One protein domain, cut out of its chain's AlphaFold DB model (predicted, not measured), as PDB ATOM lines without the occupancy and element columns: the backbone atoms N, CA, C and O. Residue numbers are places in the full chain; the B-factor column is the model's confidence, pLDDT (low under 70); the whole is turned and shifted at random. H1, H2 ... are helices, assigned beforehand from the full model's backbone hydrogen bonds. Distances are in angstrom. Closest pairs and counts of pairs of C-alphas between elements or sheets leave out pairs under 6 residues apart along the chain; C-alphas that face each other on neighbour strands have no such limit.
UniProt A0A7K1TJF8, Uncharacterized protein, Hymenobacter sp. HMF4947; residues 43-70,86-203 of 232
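What this domain is: This is residues 43 to 70 and 86 to 203 of the 232 residues of an uncharacterized protein of Hymenobacter sp. HMF4947 (UniProt A0A7K1TJF8). The domain is an elongated bundle of helices built round H3, which touches the five others. H1, H2 and H3 run up and down in alternation; H4 lies beside H1 on one side of the hairpin of H2 and H3, H5 packs on the other side near one end of that hairpin, and the short H6 crosses H3 and meets the beginning of H4. The printed part has 146 residues, with six named helices in the order H1 to H6 and no named strand, and its class is all helix. It is compact, with a radius of gyration of the C-alphas of 15.5 A, and its C-alphas span 51 by 32 by 24 A.

How they stand to each other: H1, residues 43 to 67, touches H2, residues 86 to 113, at a shallow tilt of 24 degrees, opposite ways; their closest C-alphas, of Ile 60 and Leu 92, are 6.3 A apart. H2 and H3, residues 118 to 139, form a helical hairpin at a shallow tilt of 14 degrees, with the C-alphas of Ala 96 and Arg 135 closest at 5.3 A. H1, H2 and H3 are an up and down bundle, each helix running against the one before it. H3 is the hub. With residues 120 to 130 alone it touches H4, residues 151 to 168, at a steep tilt of 50 degrees, with the C-alphas of Phe 127 and Leu 159 closest at 5.9 A. H4 touches H1 with residues 160 to 168 alone, at a shallow tilt of 16 degrees, opposite ways; the closest C-alphas, of Ala 47 and Ile 167, are 6.3 A apart. H5, residues 178 to 189, touches H3 at a steep tilt of 48 degrees, with the C-alphas of Gly 125 and Ile 188 closest at 4.3 A. H5 touches H2 at residues 107 to 113 alone, with the C-alphas of Thr 112 and Ala 181 closest at 4.9 A. H6, residues 193 to 201, touches H4 about perpendicular, at 77 degrees, with the C-alphas of Arg 151 and Glu 200 closest at 5.8 A. H1 is apart from H5 and H6. Every O i to N i+4 pair is within hydrogen-bond range in H1, H2, H4, H5 and H6, and 17 of 18 in H3.

Where its parts are: H1 begins at C-alpha 43, (172.260, 163.323, 133.809), and is 36.1 A long from first to last C-alpha. H2 is 41.0 A, H3 31.3 A and H4 25.6 A long. H5 measures 16.4 A, and H6, 12.4 A, ends at C-alpha 201, (153.270, 141.026, 120.696).

The domain as a whole: The two C-alphas farthest apart, of Pro 69 and Ala 174, are 51.1 A apart. Residues 71 to 85 are not printed, and C-alphas 70 and 86 are 17.4 A apart across the cut. The link from H3 to H4 is long, with 11 residues. Mean pLDDT of the printed part is 95.9, and no printed residue is under 70.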
ATOM      1  N   ASP A  43     172.436 164.553 134.587       94.56
ATOM      2  CA  ASP A  43     172.260 163.323 133.809       94.56
ATOM      3  C   ASP A  43     172.871 162.105 134.514       94.56
ATOM      4  O   ASP A  43     172.269 161.030 134.534       94.56
ATOM      5  N   LEU A  44     174.041 162.274 135.140       96.25
ATOM      6  CA  LEU A  44     174.688 161.229 135.930       96.25
ATOM      7  C   LEU A  44     173.845 160.859 137.156       96.25
ATOM      8  O   LEU A  44     173.637 159.674 137.419       96.25
ATOM      9  N   ALA A  45     173.318 161.855 137.873       96.88
ATOM     10  CA  ALA A  45     172.442 161.624 139.020       96.88
ATOM     11  C   ALA A  45     171.157 160.878 138.614       96.88
ATOM     12  O   ALA A  45     170.771 159.906 139.268       96.88
ATOM     13  N   LEU A  46     170.536 161.267 137.494       96.88
ATOM     14  CA  LEU A  46     169.368 160.580 136.939       96.88
ATOM     15  C   LEU A  46     169.687 159.143 136.515       96.88
ATOM     16  O   LEU A  46     168.892 158.241 136.776       96.88
ATOM     17  N   ALA A  47     170.846 158.905 135.898       97.62
ATOM     18  CA  ALA A  47     171.274 157.566 135.501       97.62
ATOM     19  C   ALA A  47     171.472 156.649 136.719       97.62
ATOM     20  O   ALA A  47     171.024 155.501 136.706       97.62
ATOM     21  N   MET A  48     172.080 157.165 137.791       98.25
ATOM     22  CA  MET A  48     172.239 156.434 139.051       98.25
ATOM     23  C   MET A  48     170.885 156.102 139.688       98.25
ATOM     24  O   MET A  48     170.650 154.951 140.066       98.25
ATOM     25  N   GLN A  49     169.972 157.075 139.759       98.12
ATOM     26  CA  GLN A  49     168.623 156.861 140.290       98.12
ATOM     27  C   GLN A  49     167.850 155.826 139.462       98.12
ATOM     28  O   GLN A  49     167.219 154.923 140.011       98.12
ATOM     29  N   PHE A  50     167.942 155.906 138.134       98.31
ATOM     30  CA  PHE A  50     167.341 154.931 137.232       98.31
ATOM     31  C   PHE A  50     167.894 153.517 137.458       98.31
ATOM     32  O   PHE A  50     167.120 152.561 137.540       98.31
ATOM     33  N   GLN A  51     169.214 153.365 137.600       98.44
ATOM     34  CA  GLN A  51     169.839 152.065 137.849       98.44
ATOM     35  C   GLN A  51     169.349 151.439 139.163       98.44
ATOM     36  O   GLN A  51     169.066 150.239 139.198       98.44
ATOM     37  N   GLN A  52     169.207 152.243 140.220       98.50
ATOM     38  CA  GLN A  52     168.643 151.795 141.497       98.50
ATOM     39  C   GLN A  52     167.196 151.312 141.330       98.50
ATOM     40  O   GLN A  52     166.878 150.199 141.745       98.50
ATOM     41  N   LEU A  53     166.345 152.086 140.647       98.56
ATOM     42  CA  LEU A  53     164.942 151.724 140.394       98.56
ATOM     43  C   LEU A  53     164.805 150.452 139.550       98.56
ATOM     44  O   LEU A  53     163.946 149.611 139.814       98.56
ATOM     45  N   PHE A  54     165.670 150.278 138.552       98.56
ATOM     46  CA  PHE A  54     165.698 149.071 137.731       98.56
ATOM     47  C   PHE A  54     166.103 147.827 138.537       98.56
ATOM     48  O   PHE A  54     165.538 146.747 138.342       98.56
ATOM     49  N   GLY A  55     167.069 147.968 139.451       98.31
ATOM     50  CA  GLY A  55     167.452 146.914 140.392       98.31
ATOM     51  C   GLY A  55     166.320 146.564 141.356       98.31
ATOM     52  O   GLY A  55     165.978 145.390 141.501       98.31
ATOM     53  N   GLU A  56     165.686 147.583 141.935       98.50
ATOM     54  CA  GLU A  56     164.584 147.436 142.883       98.50
ATOM     55  C   GLU A  56     163.365 146.748 142.259       98.50
ATOM     56  O   GLU A  56     162.806 145.829 142.856       98.50
ATOM     57  N   PHE A  57     163.005 147.091 141.016       98.31
ATOM     58  CA  PHE A  57     161.971 146.369 140.270       98.31
ATOM     59  C   PHE A  57     162.261 144.866 140.213       98.31
ATOM     60  O   PHE A  57     161.388 144.042 140.492       98.31
ATOM     61  N   LYS A  58     163.496 144.491 139.850       97.81
ATOM     62  CA  LYS A  58     163.894 143.083 139.723       97.81
ATOM     63  C   LYS A  58     163.897 142.366 141.064       97.81
ATOM     64  O   LYS A  58     163.582 141.179 141.099       97.81
ATOM     65  N   GLU A  59     164.270 143.053 142.136       97.75
ATOM     66  CA  GLU A  59     164.236 142.507 143.489       97.75
ATOM     67  C   GLU A  59     162.796 142.212 143.923       97.75
ATOM     68  O   GLU A  59     162.483 141.062 144.230       97.75
ATOM     69  N   ILE A  60     161.905 143.208 143.844       97.62
ATOM     70  CA  ILE A  60     160.484 143.074 144.200       97.62
ATOM     71  C   ILE A  60     159.835 141.955 143.381       97.62
ATOM     72  O   ILE A  60     159.179 141.073 143.933       97.62
ATOM     73  N   TRP A  61     160.060 141.949 142.066       97.12
ATOM     74  CA  TRP A  61     159.526 140.925 141.172       97.12
ATOM     75  C   TRP A  61     159.993 139.507 141.545       97.12
ATOM     76  O   TRP A  61     159.186 138.576 141.563       97.12
ATOM     77  N   ARG A  62     161.280 139.324 141.876       95.44
ATOM     78  CA  ARG A  62     161.818 138.017 142.293       95.44
ATOM     79  C   ARG A  62     161.249 137.561 143.631       95.44
ATOM     80  O   ARG A  62     160.888 136.393 143.744       95.44
ATOM     81  N   LEU A  63     161.159 138.459 144.612       94.81
ATOM     82  CA  LEU A  63     160.577 138.152 145.921       94.81
ATOM     83  C   LEU A  63     159.108 137.744 145.778       94.81
ATOM     84  O   LEU A  63     158.703 136.706 146.299       94.81
ATOM     85  N   TRP A  64     158.338 138.489 144.980       94.69
ATOM     86  CA  TRP A  64     156.941 138.168 144.701       94.69
ATOM     87  C   TRP A  64     156.772 136.806 144.019       94.69
ATOM     88  O   TRP A  64     155.932 136.005 144.421       94.69
ATOM     89  N   LYS A  65     157.623 136.493 143.036       92.62
ATOM     90  CA  LYS A  65     157.624 135.199 142.338       92.62
ATOM     91  C   LYS A  65     157.864 133.999 143.265       92.62
ATOM     92  O   LYS A  65     157.383 132.912 142.962       92.62
ATOM     93  N   VAL A  66     158.608 134.171 144.358       90.50
ATOM     94  CA  VAL A  66     158.803 133.122 145.378       90.50
ATOM     95  C   VAL A  66     157.585 133.011 146.303       90.50
ATOM     96  O   VAL A  66     157.257 131.920 146.756       90.50
ATOM     97  N   CYS A  67     156.915 134.132 146.562       89.81
ATOM     98  CA  CYS A  67     155.792 134.248 147.489       89.81
ATOM     99  C   CYS A  67     154.459 133.709 146.936       89.81
ATOM    100  O   CYS A  67     153.614 133.259 147.711       89.81
ATOM    101  N   VAL A  68     154.247 133.761 145.617       86.56
ATOM    102  CA  VAL A  68     152.978 133.351 144.996       86.56
ATOM    103  C   VAL A  68     153.033 131.894 144.523       86.56
ATOM    104  O   VAL A  68     153.916 131.548 143.733       86.56
ATOM    105  N   PRO A  69     152.075 131.039 144.934       73.19
ATOM    106  CA  PRO A  69     151.964 129.675 144.432       73.19
ATOM    107  C   PRO A  69     151.834 129.643 142.907       73.19
ATOM    108  O   PRO A  69     151.081 130.412 142.308       73.19
ATOM    109  N   LYS A  70     152.544 128.718 142.257       79.31
ATOM    110  CA  LYS A  70     152.418 128.509 140.812       79.31
ATOM    111  C   LYS A  70     151.086 127.830 140.511       79.31
ATOM    112  O   LYS A  70     150.935 126.641 140.771       79.31
ATOM    113  N   PRO A  86     150.509 137.596 154.983       86.19
ATOM    114  CA  PRO A  86     149.906 138.853 154.538       86.19
ATOM    115  C   PRO A  86     150.809 140.079 154.750       86.19
ATOM    116  O   PRO A  86     150.794 141.010 153.949       86.19
ATOM    117  N   ALA A  87     151.654 140.048 155.787       91.50
ATOM    118  CA  ALA A  87     152.668 141.062 156.061       91.50
ATOM    119  C   ALA A  87     153.677 141.257 154.909       91.50
ATOM    120  O   ALA A  87     153.948 142.395 154.533       91.50
ATOM    121  N   ILE A  88     154.187 140.176 154.306       91.69
ATOM    122  CA  ILE A  88     155.165 140.248 153.205       91.69
ATOM    123  C   ILE A  88     154.513 140.829 151.947       91.69
ATOM    124  O   ILE A  88     155.113 141.650 151.256       91.69
ATOM    125  N   ALA A  89     153.268 140.441 151.651       92.62
ATOM    126  CA  ALA A  89     152.536 140.981 150.507       92.62
ATOM    127  C   ALA A  89     152.324 142.500 150.637       92.62
ATOM    128  O   ALA A  89     152.566 143.239 149.681       92.62
ATOM    129  N   TRP A  90     151.941 142.977 151.828       95.62
ATOM    130  CA  TRP A  90     151.806 144.408 152.113       95.62
ATOM    131  C   TRP A  90     153.133 145.164 152.011       95.62
ATOM    132  O   TRP A  90     153.168 146.251 151.432       95.62
ATOM    133  N   GLU A  91     154.225 144.589 152.517       96.88
ATOM    134  CA  GLU A  91     155.561 145.179 152.400       96.88
ATOM    135  C   GLU A  91     155.981 145.325 150.930       96.88
ATOM    136  O   GLU A  91     156.367 146.410 150.490       96.88
ATOM    137  N   LEU A  92     155.849 144.257 150.136       96.94
ATOM    138  CA  LEU A  92     156.182 144.281 148.710       96.94
ATOM    139  C   LEU A  92     155.294 145.257 147.931       96.94
ATOM    140  O   LEU A  92     155.791 145.950 147.041       96.94
ATOM    141  N   LEU A  93     154.009 145.367 148.281       97.62
ATOM    142  CA  LEU A  93     153.095 146.334 147.674       97.62
ATOM    143  C   LEU A  93     153.508 147.779 147.983       97.62
ATOM    144  O   LEU A  93     153.497 148.631 147.088       97.62
ATOM    145  N   ALA A  94     153.905 148.063 149.226       98.38
ATOM    146  CA  ALA A  94     154.402 149.376 149.630       98.38
ATOM    147  C   ALA A  94     155.699 149.734 148.887       98.38
ATOM    148  O   ALA A  94     155.812 150.831 148.329       98.38
ATOM    149  N   ARG A  95     156.645 148.788 148.789       98.44
ATOM    150  CA  ARG A  95     157.888 148.950 148.017       98.44
ATOM    151  C   ARG A  95     157.609 149.195 146.533       98.44
ATOM    152  O   ARG A  95     158.152 150.140 145.965       98.44
ATOM    153  N   ALA A  96     156.715 148.418 145.920       98.38
ATOM    154  CA  ALA A  96     156.328 148.590 144.519       98.38
ATOM    155  C   ALA A  96     155.686 149.961 144.258       98.38
ATOM    156  O   ALA A  96     156.017 150.615 143.272       98.38
ATOM    157  N   SER A  97     154.825 150.425 145.168       98.56
ATOM    158  CA  SER A  97     154.190 151.749 145.085       98.56
ATOM    159  C   SER A  97     155.209 152.886 145.203       98.56
ATOM    160  O   SER A  97     155.166 153.841 144.428       98.56
ATOM    161  N   SER A  98     156.171 152.760 146.120       98.62
ATOM    162  CA  SER A  98     157.284 153.708 146.254       98.62
ATOM    163  C   SER A  98     158.181 153.732 145.009       98.62
ATOM    164  O   SER A  98     158.592 154.799 144.551       98.62
ATOM    165  N   ALA A  99     158.489 152.562 144.443       98.56
ATOM    166  CA  ALA A  99     159.294 152.449 143.233       98.56
ATOM    167  C   ALA A  99     158.584 153.056 142.007       98.56
ATOM    168  O   ALA A  99     159.219 153.777 141.240       98.56
ATOM    169  N   GLU A 100     157.271 152.839 141.855       98.62
ATOM    170  CA  GLU A 100     156.453 153.478 140.812       98.62
ATOM    171  C   GLU A 100     156.490 155.007 140.921       98.62
ATOM    172  O   GLU A 100     156.828 155.672 139.944       98.62
ATOM    173  N   GLY A 101     156.248 155.570 142.111       98.56
ATOM    174  CA  GLY A 101     156.288 157.024 142.312       98.56
ATOM    175  C   GLY A 101     157.662 157.637 142.015       98.56
ATOM    176  O   GLY A 101     157.763 158.698 141.398       98.56
ATOM    177  N   ARG A 102     158.751 156.948 142.385       98.62
ATOM    178  CA  ARG A 102     160.116 157.392 142.050       98.62
ATOM    179  C   ARG A 102     160.416 157.308 140.555       98.62
ATOM    180  O   ARG A 102     161.099 158.191 140.039       98.62
ATOM    181  N   VAL A 103     159.908 156.294 139.852       98.50
ATOM    182  CA  VAL A 103     159.986 156.244 138.383       98.50
ATOM    183  C   VAL A 103     159.250 157.432 137.779       98.50
ATOM    184  O   VAL A 103     159.829 158.122 136.948       98.50
ATOM    185  N   GLU A 104     158.026 157.735 138.214       98.62
ATOM    186  CA  GLU A 104     157.272 158.883 137.694       98.62
ATOM    187  C   GLU A 104     158.001 160.217 137.918       98.62
ATOM    188  O   GLU A 104     158.034 161.047 137.011       98.62
ATOM    189  N   ALA A 105     158.678 160.388 139.057       98.50
ATOM    190  CA  ALA A 105     159.520 161.558 139.312       98.50
ATOM    191  C   ALA A 105     160.696 161.677 138.319       98.50
ATOM    192  O   ALA A 105     160.954 162.764 137.798       98.50
ATOM    193  N   VAL A 106     161.379 160.567 138.005       98.19
ATOM    194  CA  VAL A 106     162.441 160.536 136.975       98.19
ATOM    195  C   VAL A 106     161.875 160.898 135.598       98.19
ATOM    196  O   VAL A 106     162.487 161.669 134.859       98.19
ATOM    197  N   LEU A 107     160.696 160.379 135.249       98.31
ATOM    198  CA  LEU A 107     160.053 160.646 133.961       98.31
ATOM    199  C   LEU A 107     159.602 162.103 133.823       98.31
ATOM    200  O   LEU A 107     159.810 162.700 132.766       98.31
ATOM    201  N   LEU A 108     159.051 162.689 134.890       98.38
ATOM    202  CA  LEU A 108     158.720 164.111 134.942       98.38
ATOM    203  C   LEU A 108     159.972 164.958 134.715       98.38
ATOM    204  O   LEU A 108     159.963 165.852 133.873       98.38
ATOM    205  N   LYS A 109     161.072 164.631 135.403       97.31
ATOM    206  CA  LYS A 109     162.344 165.345 135.253       97.31
ATOM    207  C   LYS A 109     162.888 165.270 133.823       97.31
ATOM    208  O   LYS A 109     163.348 166.273 133.283       97.31
ATOM    209  N   LEU A 110     162.785 164.110 133.171       97.00
ATOM    210  CA  LEU A 110     163.158 163.969 131.761       97.00
ATOM    211  C   LEU A 110     162.271 164.814 130.839       97.00
ATOM    212  O   LEU A 110     162.790 165.423 129.905       97.00
ATOM    213  N   ALA A 111     160.963 164.877 131.096       97.50
ATOM    214  CA  ALA A 111     160.033 165.681 130.306       97.50
ATOM    215  C   ALA A 111     160.255 167.196 130.476       97.50
ATOM    216  O   ALA A 111     160.068 167.944 129.519       97.50
ATOM    217  N   THR A 112     160.679 167.658 131.659       96.94
ATOM    218  CA  THR A 112     160.968 169.083 131.908       96.94
ATOM    219  C   THR A 112     162.316 169.529 131.371       96.94
ATOM    220  O   THR A 112     162.463 170.680 130.972       96.94
ATOM    221  N   ASP A 113     163.304 168.638 131.360       95.62
ATOM    222  CA  ASP A 113     164.672 169.006 131.002       95.62
ATOM    223  C   ASP A 113     164.957 168.817 129.506       95.62
ATOM    224  O   ASP A 113     165.941 169.351 128.994       95.62
ATOM    225  N   ARG A 114     164.131 168.044 128.782       95.44
ATOM    226  CA  ARG A 114     164.464 167.574 127.429       95.44
ATOM    227  C   ARG A 114     163.296 167.650 126.461       95.44
ATOM    228  O   ARG A 114     162.170 167.283 126.771       95.44
ATOM    229  N   THR A 115     163.610 168.005 125.215       96.31
ATOM    230  CA  THR A 115     162.686 167.795 124.095       96.31
ATOM    231  C   THR A 115     162.754 166.327 123.671       96.31
ATOM    232  O   THR A 115     163.778 165.870 123.154       96.31
ATOM    233  N   LEU A 116     161.678 165.582 123.926       96.38
ATOM    234  CA  LEU A 116     161.586 164.144 123.673       96.38
ATOM    235  C   LEU A 116     160.842 163.861 122.362       96.38
ATOM    236  O   LEU A 116     159.832 164.485 122.045       96.38
ATOM    237  N   LYS A 117     161.330 162.883 121.597       97.12
ATOM    238  CA  LYS A 117     160.654 162.369 120.396       97.12
ATOM    239  C   LYS A 117     159.465 161.494 120.790       97.12
ATOM    240  O   LYS A 117     159.508 160.825 121.819       97.12
ATOM    241  N   ALA A 118     158.467 161.378 119.912       97.81
ATOM    242  CA  ALA A 118     157.297 160.521 120.134       97.81
ATOM    243  C   ALA A 118     157.662 159.065 120.498       97.81
ATOM    244  O   ALA A 118     157.077 158.484 121.407       97.81
ATOM    245  N   SER A 119     158.685 158.490 119.853       97.62
ATOM    246  CA  SER A 119     159.167 157.142 120.182       97.62
ATOM    247  C   SER A 119     159.780 157.044 121.583       97.62
ATOM    248  O   SER A 119     159.595 156.037 122.257       97.62
ATOM    249  N   GLN A 120     160.474 158.089 122.042       98.12
ATOM    250  CA  GLN A 120     161.040 158.147 123.391       98.12
ATOM    251  C   GLN A 120     159.930 158.272 124.436       98.12
ATOM    252  O   GLN A 120     159.966 157.558 125.433       98.12
ATOM    253  N   LEU A 121     158.922 159.115 124.183       98.50
ATOM    254  CA  LEU A 121     157.741 159.247 125.043       98.50
ATOM    255  C   LEU A 121     157.022 157.903 125.205       98.50
ATOM    256  O   LEU A 121     156.740 157.492 126.330       98.50
ATOM    257  N   LEU A 122     156.817 157.172 124.102       98.50
ATOM    258  CA  LEU A 122     156.228 155.834 124.140       98.50
ATOM    259  C   LEU A 122     157.084 154.856 124.960       98.50
ATOM    260  O   LEU A 122     156.554 154.178 125.835       98.50
ATOM    261  N   THR A 123     158.402 154.801 124.734       98.62
ATOM    262  CA  THR A 123     159.316 153.954 125.524       98.62
ATOM    263  C   THR A 123     159.231 154.262 127.022       98.62
ATOM    264  O   THR A 123     159.142 153.338 127.832       98.62
ATOM    265  N   LEU A 124     159.234 155.544 127.403       98.56
ATOM    266  CA  LEU A 124     159.148 155.978 128.800       98.56
ATOM    267  C   LEU A 124     157.803 155.590 129.431       98.56
ATOM    268  O   LEU A 124     157.777 155.067 130.545       98.56
ATOM    269  N   GLY A 125     156.698 155.770 128.704       98.62
ATOM    270  CA  GLY A 125     155.370 155.362 129.164       98.62
ATOM    271  C   GLY A 125     155.223 153.843 129.303       98.62
ATOM    272  O   GLY A 125     154.676 153.365 130.294       98.62
ATOM    273  N   LEU A 126     155.782 153.057 128.377       98.69
ATOM    274  CA  LEU A 126     155.807 151.590 128.472       98.69
ATOM    275  C   LEU A 126     156.641 151.107 129.669       98.69
ATOM    276  O   LEU A 126     156.269 150.151 130.359       98.69
ATOM    277  N   PHE A 127     157.763 151.776 129.938       98.62
ATOM    278  CA  PHE A 127     158.596 151.477 131.097       98.62
ATOM    279  C   PHE A 127     157.856 151.778 132.405       98.62
ATOM    280  O   PHE A 127     157.795 150.910 133.277       98.62
ATOM    281  N   ARG A 128     157.201 152.943 132.506       98.56
ATOM    282  CA  ARG A 128     156.298 153.279 133.620       98.56
ATOM    283  C   ARG A 128     155.233 152.204 133.818       98.56
ATOM    284  O   ARG A 128     155.089 151.681 134.921       98.56
ATOM    285  N   GLN A 129     154.533 151.827 132.746       98.56
ATOM    286  CA  GLN A 129     153.464 150.829 132.788       98.56
ATOM    287  C   GLN A 129     153.949 149.485 133.346       98.56
ATOM    288  O   GLN A 129     153.186 148.790 134.013       98.56
ATOM    289  N   SER A 130     155.216 149.125 133.131       98.19
ATOM    290  CA  SER A 130     155.789 147.894 133.684       98.19
ATOM    291  C   SER A 130     155.821 147.906 135.220       98.19
ATOM    292  O   SER A 130     155.489 146.892 135.834       98.19
ATOM    293  N   PHE A 131     156.142 149.043 135.853       98.56
ATOM    294  CA  PHE A 131     156.063 149.202 137.316       98.56
ATOM    295  C   PHE A 131     154.618 149.120 137.811       98.56
ATOM    296  O   PHE A 131     154.351 148.445 138.805       98.56
ATOM    297  N   GLN A 132     153.679 149.721 137.075       98.44
ATOM    298  CA  GLN A 132     152.258 149.652 137.425       98.44
ATOM    299  C   GLN A 132     151.735 148.217 137.384       98.44
ATOM    300  O   GLN A 132     151.039 147.792 138.301       98.44
ATOM    301  N   VAL A 133     152.103 147.455 136.348       97.94
ATOM    302  CA  VAL A 133     151.740 146.037 136.213       97.94
ATOM    303  C   VAL A 133     152.321 145.213 137.360       97.94
ATOM    304  O   VAL A 133     151.621 144.359 137.895       97.94
ATOM    305  N   LEU A 134     153.561 145.482 137.785       97.94
ATOM    306  CA  LEU A 134     154.148 144.825 138.955       97.94
ATOM    307  C   LEU A 134     153.341 145.124 140.226       97.94
ATOM    308  O   LEU A 134     152.940 144.195 140.923       97.94
ATOM    309  N   ARG A 135     153.056 146.401 140.509       98.25
ATOM    310  CA  ARG A 135     152.277 146.801 141.691       98.25
ATOM    311  C   ARG A 135     150.867 146.210 141.678       98.25
ATOM    312  O   ARG A 135     150.418 145.688 142.695       98.25
ATOM    313  N   GLN A 136     150.167 146.295 140.547       97.75
ATOM    314  CA  GLN A 136     148.823 145.736 140.383       97.75
ATOM    315  C   GLN A 136     148.841 144.216 140.543       97.75
ATOM    316  O   GLN A 136     148.014 143.684 141.271       97.75
ATOM    317  N   GLY A 137     149.833 143.532 139.966       95.62
ATOM    318  CA  GLY A 137     150.000 142.091 140.129       95.62
ATOM    319  C   GLY A 137     150.184 141.677 141.591       95.62
ATOM    320  O   GLY A 137     149.564 140.712 142.025       95.62
ATOM    321  N   ILE A 138     150.959 142.439 142.370       95.56
ATOM    322  CA  ILE A 138     151.116 142.206 143.816       95.56
ATOM    323  C   ILE A 138     149.796 142.440 144.558       95.56
ATOM    324  O   ILE A 138     149.361 141.589 145.330       95.56
ATOM    325  N   ARG A 139     149.137 143.577 144.302       95.88
ATOM    326  CA  ARG A 139     147.856 143.942 144.930       95.88
ATOM    327  C   ARG A 139     146.772 142.897 144.668       95.88
ATOM    328  O   ARG A 139     146.020 142.555 145.573       95.88
ATOM    329  N   ASP A 140     146.706 142.411 143.434       95.00
ATOM    330  CA  ASP A 140     145.644 141.532 142.951       95.00
ATOM    331  C   ASP A 140     145.999 140.042 143.149       95.00
ATOM    332  O   ASP A 140     145.277 139.168 142.673       95.00
ATOM    333  N   GLY A 141     147.114 139.729 143.829       92.38
ATOM    334  CA  GLY A 141     147.531 138.351 144.109       92.38
ATOM    335  C   GLY A 141     147.925 137.551 142.860       92.38
ATOM    336  O   GLY A 141     147.898 136.321 142.876       92.38
ATOM    337  N   GLN A 142     148.256 138.224 141.757       93.00
ATOM    338  CA  GLN A 142     148.531 137.583 140.476       93.00
ATOM    339  C   GLN A 142     149.964 137.056 140.409       93.00
ATOM    340  O   GLN A 142     150.929 137.736 140.768       93.00
ATOM    341  N   SER A 143     150.119 135.849 139.865       91.56
ATOM    342  CA  SER A 143     151.440 135.293 139.584       91.56
ATOM    343  C   SER A 143     152.133 136.058 138.452       91.56
ATOM    344  O   SER A 143     151.575 136.262 137.372       91.56
ATOM    345  N   LEU A 144     153.385 136.455 138.695       92.38
ATOM    346  CA  LEU A 144     154.267 137.112 137.724       92.38
ATOM    347  C   LEU A 144     155.427 136.182 137.329       92.38
ATOM    348  O   LEU A 144     156.579 136.615 137.263       92.38
ATOM    349  N   ASP A 145     155.151 134.890 137.105       88.06
ATOM    350  CA  ASP A 145     156.163 133.853 136.827       88.06
ATOM    351  C   ASP A 145     156.749 133.919 135.401       88.06
ATOM    352  O   ASP A 145     156.835 132.932 134.674       88.06
ATOM    353  N   TYR A 146     157.195 135.101 134.982       90.50
ATOM    354  CA  TYR A 146     157.850 135.278 133.693       90.50
ATOM    355  C   TYR A 146     159.264 134.666 133.745       90.50
ATOM    356  O   TYR A 146     160.079 134.946 134.628       90.50
ATOM    357  N   GLY A 147     159.584 133.774 132.812       90.19
ATOM    358  CA  GLY A 147     160.947 133.267 132.633       90.19
ATOM    359  C   GLY A 147     161.835 134.262 131.877       90.19
ATOM    360  O   GLY A 147     161.351 135.206 131.264       90.19
ATOM    361  N   PHE A 148     163.146 134.016 131.805       90.50
ATOM    362  CA  PHE A 148     164.042 134.845 130.976       90.50
ATOM    363  C   PHE A 148     163.699 134.798 129.471       90.50
ATOM    364  O   PHE A 148     164.048 135.710 128.722       90.50
ATOM    365  N   ARG A 149     163.022 133.728 129.027       91.81
ATOM    366  CA  ARG A 149     162.524 133.552 127.652       91.81
ATOM    367  C   ARG A 149     161.199 134.272 127.401       91.81
ATOM    368  O   ARG A 149     160.834 134.478 126.242       91.81
ATOM    369  N   ASP A 150     160.497 134.645 128.468       94.69
ATOM    370  CA  ASP A 150     159.204 135.310 128.400       94.69
ATOM    371  C   ASP A 150     159.336 136.669 127.697       94.69
ATOM    372  O   ASP A 150     160.342 137.380 127.835       94.69
ATOM    373  N   ARG A 151     158.333 137.021 126.891       95.69
ATOM    374  CA  ARG A 151     158.333 138.278 126.140       95.69
ATOM    375  C   ARG A 151     158.273 139.481 127.077       95.69
ATOM    376  O   ARG A 151     158.988 140.439 126.813       95.69
ATOM    377  N   LYS A 152     157.541 139.411 128.193       95.62
ATOM    378  CA  LYS A 152     157.439 140.491 129.189       95.62
ATOM    379  C   LYS A 152     158.776 140.787 129.841       95.62
ATOM    380  O   LYS A 152     159.192 141.942 129.902       95.62
ATOM    381  N   TYR A 153     159.495 139.744 130.262       95.94
ATOM    382  CA  TYR A 153     160.828 139.906 130.842       95.94
ATOM    383  C   TYR A 153     161.793 140.544 129.833       95.94
ATOM    384  O   TYR A 153     162.514 141.486 130.164       95.94
ATOM    385  N   ARG A 154     161.799 140.066 128.582       96.81
ATOM    386  CA  ARG A 154     162.654 140.636 127.529       96.81
ATOM    387  C   ARG A 154     162.275 142.078 127.199       96.81
ATOM    388  O   ARG A 154     163.173 142.912 127.113       96.81
ATOM    389  N   LEU A 155     160.980 142.373 127.086       97.44
ATOM    390  CA  LEU A 155     160.468 143.718 126.839       97.44
ATOM    391  C   LEU A 155     160.932 144.679 127.926       97.44
ATOM    392  O   LEU A 155     161.502 145.715 127.607       97.44
ATOM    393  N   PHE A 156     160.774 144.310 129.199       97.94
ATOM    394  CA  PHE A 156     161.205 145.146 130.315       97.94
ATOM    395  C   PHE A 156     162.708 145.459 130.267       97.94
ATOM    396  O   PHE A 156     163.109 146.609 130.437       97.94
ATOM    397  N   ASN A 157     163.556 144.464 129.982       97.81
ATOM    398  CA  ASN A 157     165.000 144.696 129.859       97.81
ATOM    399  C   ASN A 157     165.348 145.561 128.637       97.81
ATOM    400  O   ASN A 157     166.220 146.423 128.735       97.81
ATOM    401  N   GLN A 158     164.665 145.364 127.505       97.94
ATOM    402  CA  GLN A 158     164.843 146.200 126.319       97.94
ATOM    403  C   GLN A 158     164.430 147.651 126.592       97.94
ATOM    404  O   GLN A 158     165.190 148.563 126.272       97.94
ATOM    405  N   LEU A 159     163.267 147.868 127.214       98.31
ATOM    406  CA  LEU A 159     162.806 149.192 127.633       98.31
ATOM    407  C   LEU A 159     163.804 149.825 128.601       98.31
ATOM    408  O   LEU A 159     164.185 150.969 128.402       98.31
ATOM    409  N   GLY A 160     164.307 149.073 129.584       98.06
ATOM    410  CA  GLY A 160     165.327 149.561 130.513       98.06
ATOM    411  C   GLY A 160     166.602 150.036 129.806       98.06
ATOM    412  O   GLY A 160     167.095 151.124 130.091       98.06
ATOM    413  N   ALA A 161     167.100 149.277 128.826       98.38
ATOM    414  CA  ALA A 161     168.252 149.692 128.022       98.38
ATOM    415  C   ALA A 161     167.961 150.956 127.191       98.38
ATOM    416  O   ALA A 161     168.805 151.847 127.095       98.38
ATOM    417  N   GLN A 162     166.759 151.064 126.618       98.19
ATOM    418  CA  GLN A 162     166.347 152.250 125.866       98.19
ATOM    419  C   GLN A 162     166.190 153.481 126.767       98.19
ATOM    420  O   GLN A 162     166.630 154.558 126.380       98.19
ATOM    421  N   VAL A 163     165.619 153.341 127.967       98.25
ATOM    422  CA  VAL A 163     165.502 154.439 128.940       98.25
ATOM    423  C   VAL A 163     166.881 154.890 129.412       98.25
ATOM    424  O   VAL A 163     167.151 156.088 129.409       98.25
ATOM    425  N   ALA A 164     167.789 153.959 129.715       97.81
ATOM    426  CA  ALA A 164     169.177 154.295 130.034       97.81
ATOM    427  C   ALA A 164     169.843 155.088 128.898       97.81
ATOM    428  O   ALA A 164     170.493 156.102 129.142       97.81
ATOM    429  N   HIS A 165     169.632 154.669 127.645       97.38
ATOM    430  CA  HIS A 165     170.117 155.411 126.487       97.38
ATOM    431  C   HIS A 165     169.476 156.799 126.380       97.38
ATOM    432  O   HIS A 165     170.192 157.759 126.131       97.38
ATOM    433  N   ILE A 166     168.162 156.931 126.609       96.75
ATOM    434  CA  ILE A 166     167.477 158.231 126.623       96.75
ATOM    435  C   ILE A 166     168.105 159.151 127.667       96.75
ATOM    436  O   ILE A 166     168.336 160.305 127.334       96.75
ATOM    437  N   ILE A 167     168.413 158.657 128.872       95.81
ATOM    438  CA  ILE A 167     169.035 159.436 129.956       95.81
ATOM    439  C   ILE A 167     170.459 159.864 129.582       95.81
ATOM    440  O   ILE A 167     170.802 161.032 129.730       95.81
ATOM    441  N   VAL A 168     171.290 158.965 129.058       95.19
ATOM    442  CA  VAL A 168     172.704 159.279 128.770       95.19
ATOM    443  C   VAL A 168     172.883 160.035 127.448       95.19
ATOM    444  O   VAL A 168     173.878 160.733 127.261       95.19
ATOM    445  N   ALA A 169     171.934 159.926 126.516       94.06
ATOM    446  CA  ALA A 169     171.972 160.669 125.265       94.06
ATOM    447  C   ALA A 169     171.877 162.173 125.554       94.06
ATOM    448  O   ALA A 169     170.821 162.687 125.923       94.06
ATOM    449  N   SER A 170     173.002 162.868 125.369       76.19
ATOM    450  CA  SER A 170     173.084 164.320 125.500       76.19
ATOM    451  C   SER A 170     172.085 164.983 124.556       76.19
ATOM    452  O   SER A 170     172.128 164.773 123.341       76.19
ATOM    453  N   ASN A 171     171.199 165.800 125.117       79.56
ATOM    454  CA  ASN A 171     170.309 166.649 124.342       79.56
ATOM    455  C   ASN A 171     170.878 168.068 124.406       79.56
ATOM    456  O   ASN A 171     170.654 168.795 125.366       79.56
ATOM    457  N   ALA A 172     171.649 168.466 123.391       74.00
ATOM    458  CA  ALA A 172     172.301 169.780 123.332       74.00
ATOM    459  C   ALA A 172     171.322 170.956 123.082       74.00
ATOM    460  O   ALA A 172     171.736 172.029 122.646       74.00
ATOM    461  N   GLY A 173     170.023 170.746 123.304       86.31
ATOM    462  CA  GLY A 173     168.967 171.721 123.066       86.31
ATOM    463  C   GLY A 173     168.639 172.553 124.301       86.31
ATOM    464  O   GLY A 173     168.940 172.173 125.431       86.31
ATOM    465  N   ALA A 174     167.978 173.689 124.077       90.81
ATOM    466  CA  ALA A 174     167.327 174.419 125.157       90.81
ATOM    467  C   ALA A 174     166.239 173.540 125.812       90.81
ATOM    468  O   ALA A 174     165.606 172.741 125.109       90.81
ATOM    469  N   PRO A 175     166.005 173.682 127.129       93.88
ATOM    470  CA  PRO A 175     164.913 172.979 127.791       93.88
ATOM    471  C   PRO A 175     163.564 173.361 127.153       93.88
ATOM    472  O   PRO A 175     163.401 174.500 126.691       93.88
ATOM    473  N   PRO A 176     162.597 172.426 127.094       96.56
ATOM    474  CA  PRO A 176     161.270 172.705 126.562       96.56
ATOM    475  C   PRO A 176     160.559 173.783 127.387       96.56
ATOM    476  O   PRO A 176     160.826 173.986 128.573       96.56
ATOM    477  N   LYS A 177     159.599 174.472 126.764       97.56
ATOM    478  CA  LYS A 177     158.698 175.367 127.505       97.56
ATOM    479  C   LYS A 177     157.815 174.546 128.454       97.56
ATOM    480  O   LYS A 177     157.521 173.390 128.161       97.56
ATOM    481  N   ALA A 178     157.317 175.162 129.528       98.00
ATOM    482  CA  ALA A 178     156.469 174.492 130.522       98.00
ATOM    483  C   ALA A 178     155.276 173.737 129.898       98.00
ATOM    484  O   ALA A 178     155.033 172.586 130.245       98.00
ATOM    485  N   GLU A 179     154.602 174.339 128.914       98.19
ATOM    486  CA  GLU A 179     153.491 173.705 128.188       98.19
ATOM    487  C   GLU A 179     153.929 172.447 127.422       98.19
ATOM    488  O   GLU A 179     153.274 171.410 127.471       98.19
ATOM    489  N   GLN A 180     155.085 172.500 126.757       98.00
ATOM    490  CA  GLN A 180     155.628 171.352 126.025       98.00
ATOM    491  C   GLN A 180     156.047 170.231 126.980       98.00
ATOM    492  O   GLN A 180     155.805 169.063 126.693       98.00
ATOM    493  N   ALA A 181     156.647 170.582 128.121       98.00
ATOM    494  CA  ALA A 181     156.997 169.625 129.164       98.00
ATOM    495  C   ALA A 181     155.751 168.945 129.753       98.00
ATOM    496  O   ALA A 181     155.738 167.726 129.923       98.00
ATOM    497  N   TYR A 182     154.686 169.713 130.009       98.38
ATOM    498  CA  TYR A 182     153.405 169.184 130.476       98.38
ATOM    499  C   TYR A 182     152.794 168.211 129.460       98.38
ATOM    500  O   TYR A 182     152.459 167.084 129.819       98.38
ATOM    501  N   GLN A 183     152.729 168.592 128.182       98.50
ATOM    502  CA  GLN A 183     152.213 167.733 127.109       98.50
ATOM    503  C   GLN A 183     153.041 166.454 126.931       98.50
ATOM    504  O   GLN A 183     152.489 165.363 126.762       98.50
ATOM    505  N   ALA A 184     154.370 166.564 127.002       98.31
ATOM    506  CA  ALA A 184     155.268 165.416 126.958       98.31
ATOM    507  C   ALA A 184     154.997 164.458 128.125       98.31
ATOM    508  O   ALA A 184     154.858 163.251 127.916       98.31
ATOM    509  N   PHE A 185     154.866 164.981 129.345       98.50
ATOM    510  CA  PHE A 185     154.576 164.159 130.515       98.50
ATOM    511  C   PHE A 185     153.184 163.522 130.445       98.50
ATOM    512  O   PHE A 185     153.058 162.327 130.701       98.50
ATOM    513  N   GLN A 186     152.164 164.255 129.993       98.56
ATOM    514  CA  GLN A 186     150.830 163.692 129.761       98.56
ATOM    515  C   GLN A 186     150.861 162.544 128.751       98.56
ATOM    516  O   GLN A 186     150.307 161.483 129.017       98.56
ATOM    517  N   THR A 187     151.622 162.686 127.663       98.44
ATOM    518  CA  THR A 187     151.808 161.606 126.679       98.44
ATOM    519  C   THR A 187     152.414 160.344 127.314       98.44
ATOM    520  O   THR A 187     152.021 159.229 126.976       98.44
ATOM    521  N   ILE A 188     153.357 160.493 128.253       98.44
ATOM    522  CA  ILE A 188     153.937 159.372 129.014       98.44
ATOM    523  C   ILE A 188     152.879 158.728 129.923       98.44
ATOM    524  O   ILE A 188     152.810 157.498 130.015       98.44
ATOM    525  N   LEU A 189     152.063 159.544 130.598       98.25
ATOM    526  CA  LEU A 189     151.013 159.077 131.505       98.25
ATOM    527  C   LEU A 189     149.855 158.397 130.776       98.25
ATOM    528  O   LEU A 189     149.236 157.501 131.352       98.25
ATOM    529  N   ASP A 190     149.581 158.782 129.533       98.44
ATOM    530  CA  ASP A 190     148.512 158.227 128.702       98.44
ATOM    531  C   ASP A 190     148.824 156.843 128.135       98.44
ATOM    532  O   ASP A 190     147.918 156.146 127.676       98.44
ATOM    533  N   VAL A 191     150.072 156.379 128.235       98.44
ATOM    534  CA  VAL A 191     150.397 154.989 127.920       98.44
ATOM    535  C   VAL A 191     149.708 154.060 128.926       98.44
ATOM    536  O   VAL A 191     149.832 154.205 130.143       98.44
ATOM    537  N   ARG A 192     148.954 153.101 128.382       98.12
ATOM    538  CA  ARG A 192     148.155 152.095 129.109       98.12
ATOM    539  C   ARG A 192     148.667 150.666 128.896       98.12
ATOM    540  O   ARG A 192     149.540 150.417 128.064       98.12
ATOM    541  N   SER A 193     148.071 149.705 129.607       96.94
ATOM    542  CA  SER A 193     148.420 148.276 129.551       96.94
ATOM    543  C   SER A 193     148.285 147.644 128.156       96.94
ATOM    544  O   SER A 193     149.002 146.702 127.826       96.94
ATOM    545  N   GLU A 194     147.386 148.164 127.319       98.06
ATOM    546  CA  GLU A 194     147.134 147.718 125.944       98.06
ATOM    547  C   GLU A 194     148.374 147.940 125.075       98.06
ATOM    548  O   GLU A 194     148.799 147.036 124.361       98.06
ATOM    549  N   HIS A 195     149.010 149.105 125.214       98.31
ATOM    550  CA  HIS A 195     150.238 149.450 124.501       98.31
ATOM    551  C   HIS A 195     151.392 148.525 124.899       98.31
ATOM    552  O   HIS A 195     152.205 148.141 124.061       98.31
ATOM    553  N   LEU A 196     151.454 148.132 126.178       97.75
ATOM    554  CA  LEU A 196     152.454 147.181 126.663       97.75
ATOM    555  C   LEU A 196     152.245 145.793 126.053       97.75
ATOM    556  O   LEU A 196     153.207 145.186 125.586       97.75
ATOM    557  N   ARG A 197     150.992 145.327 125.984       97.50
ATOM    558  CA  ARG A 197     150.627 144.071 125.311       97.50
ATOM    559  C   ARG A 197     150.943 144.111 123.815       97.50
ATOM    560  O   ARG A 197     151.458 143.139 123.270       97.50
ATOM    561  N   GLU A 198     150.692 145.236 123.151       98.12
ATOM    562  CA  GLU A 198     151.034 145.424 121.739       98.12
ATOM    563  C   GLU A 198     152.555 145.392 121.511       98.12
ATOM    564  O   GLU A 198     153.044 144.708 120.608       98.12
ATOM    565  N   ALA A 199     153.326 146.086 122.353       97.81
ATOM    566  CA  ALA A 199     154.785 146.065 122.302       97.81
ATOM    567  C   ALA A 199     155.350 144.656 122.564       97.81
ATOM    568  O   ALA A 199     156.293 144.229 121.897       97.81
ATOM    569  N   GLU A 200     154.740 143.903 123.482       97.19
ATOM    570  CA  GLU A 200     155.074 142.504 123.758       97.19
ATOM    571  C   GLU A 200     154.795 141.602 122.544       97.19
ATOM    572  O   GLU A 200     155.625 140.762 122.178       97.19
ATOM    573  N   ALA A 201     153.652 141.791 121.879       97.12
ATOM    574  CA  ALA A 201     153.270 141.026 120.696       97.12
ATOM    575  C   ALA A 201     154.252 141.226 119.527       97.12
ATOM    576  O   ALA A 201     154.535 140.269 118.801       97.12
ATOM    577  N   LYS A 202     154.819 142.434 119.398       97.19
ATOM    578  CA  LYS A 202     155.819 142.797 118.380       97.19
ATOM    579  C   LYS A 202     157.207 142.197 118.623       97.19
ATOM    580  O   LYS A 202     158.033 142.208 117.709       97.19
ATOM    581  N   LEU A 203     157.501 141.670 119.817       95.75
ATOM    582  CA  LEU A 203     158.804 141.057 120.074       95.75
ATOM    583  C   LEU A 203     158.973 139.742 119.303       95.75
ATOM    584  O   LEU A 203     158.093 138.876 119.358       95.75
TER     585      LEU A 203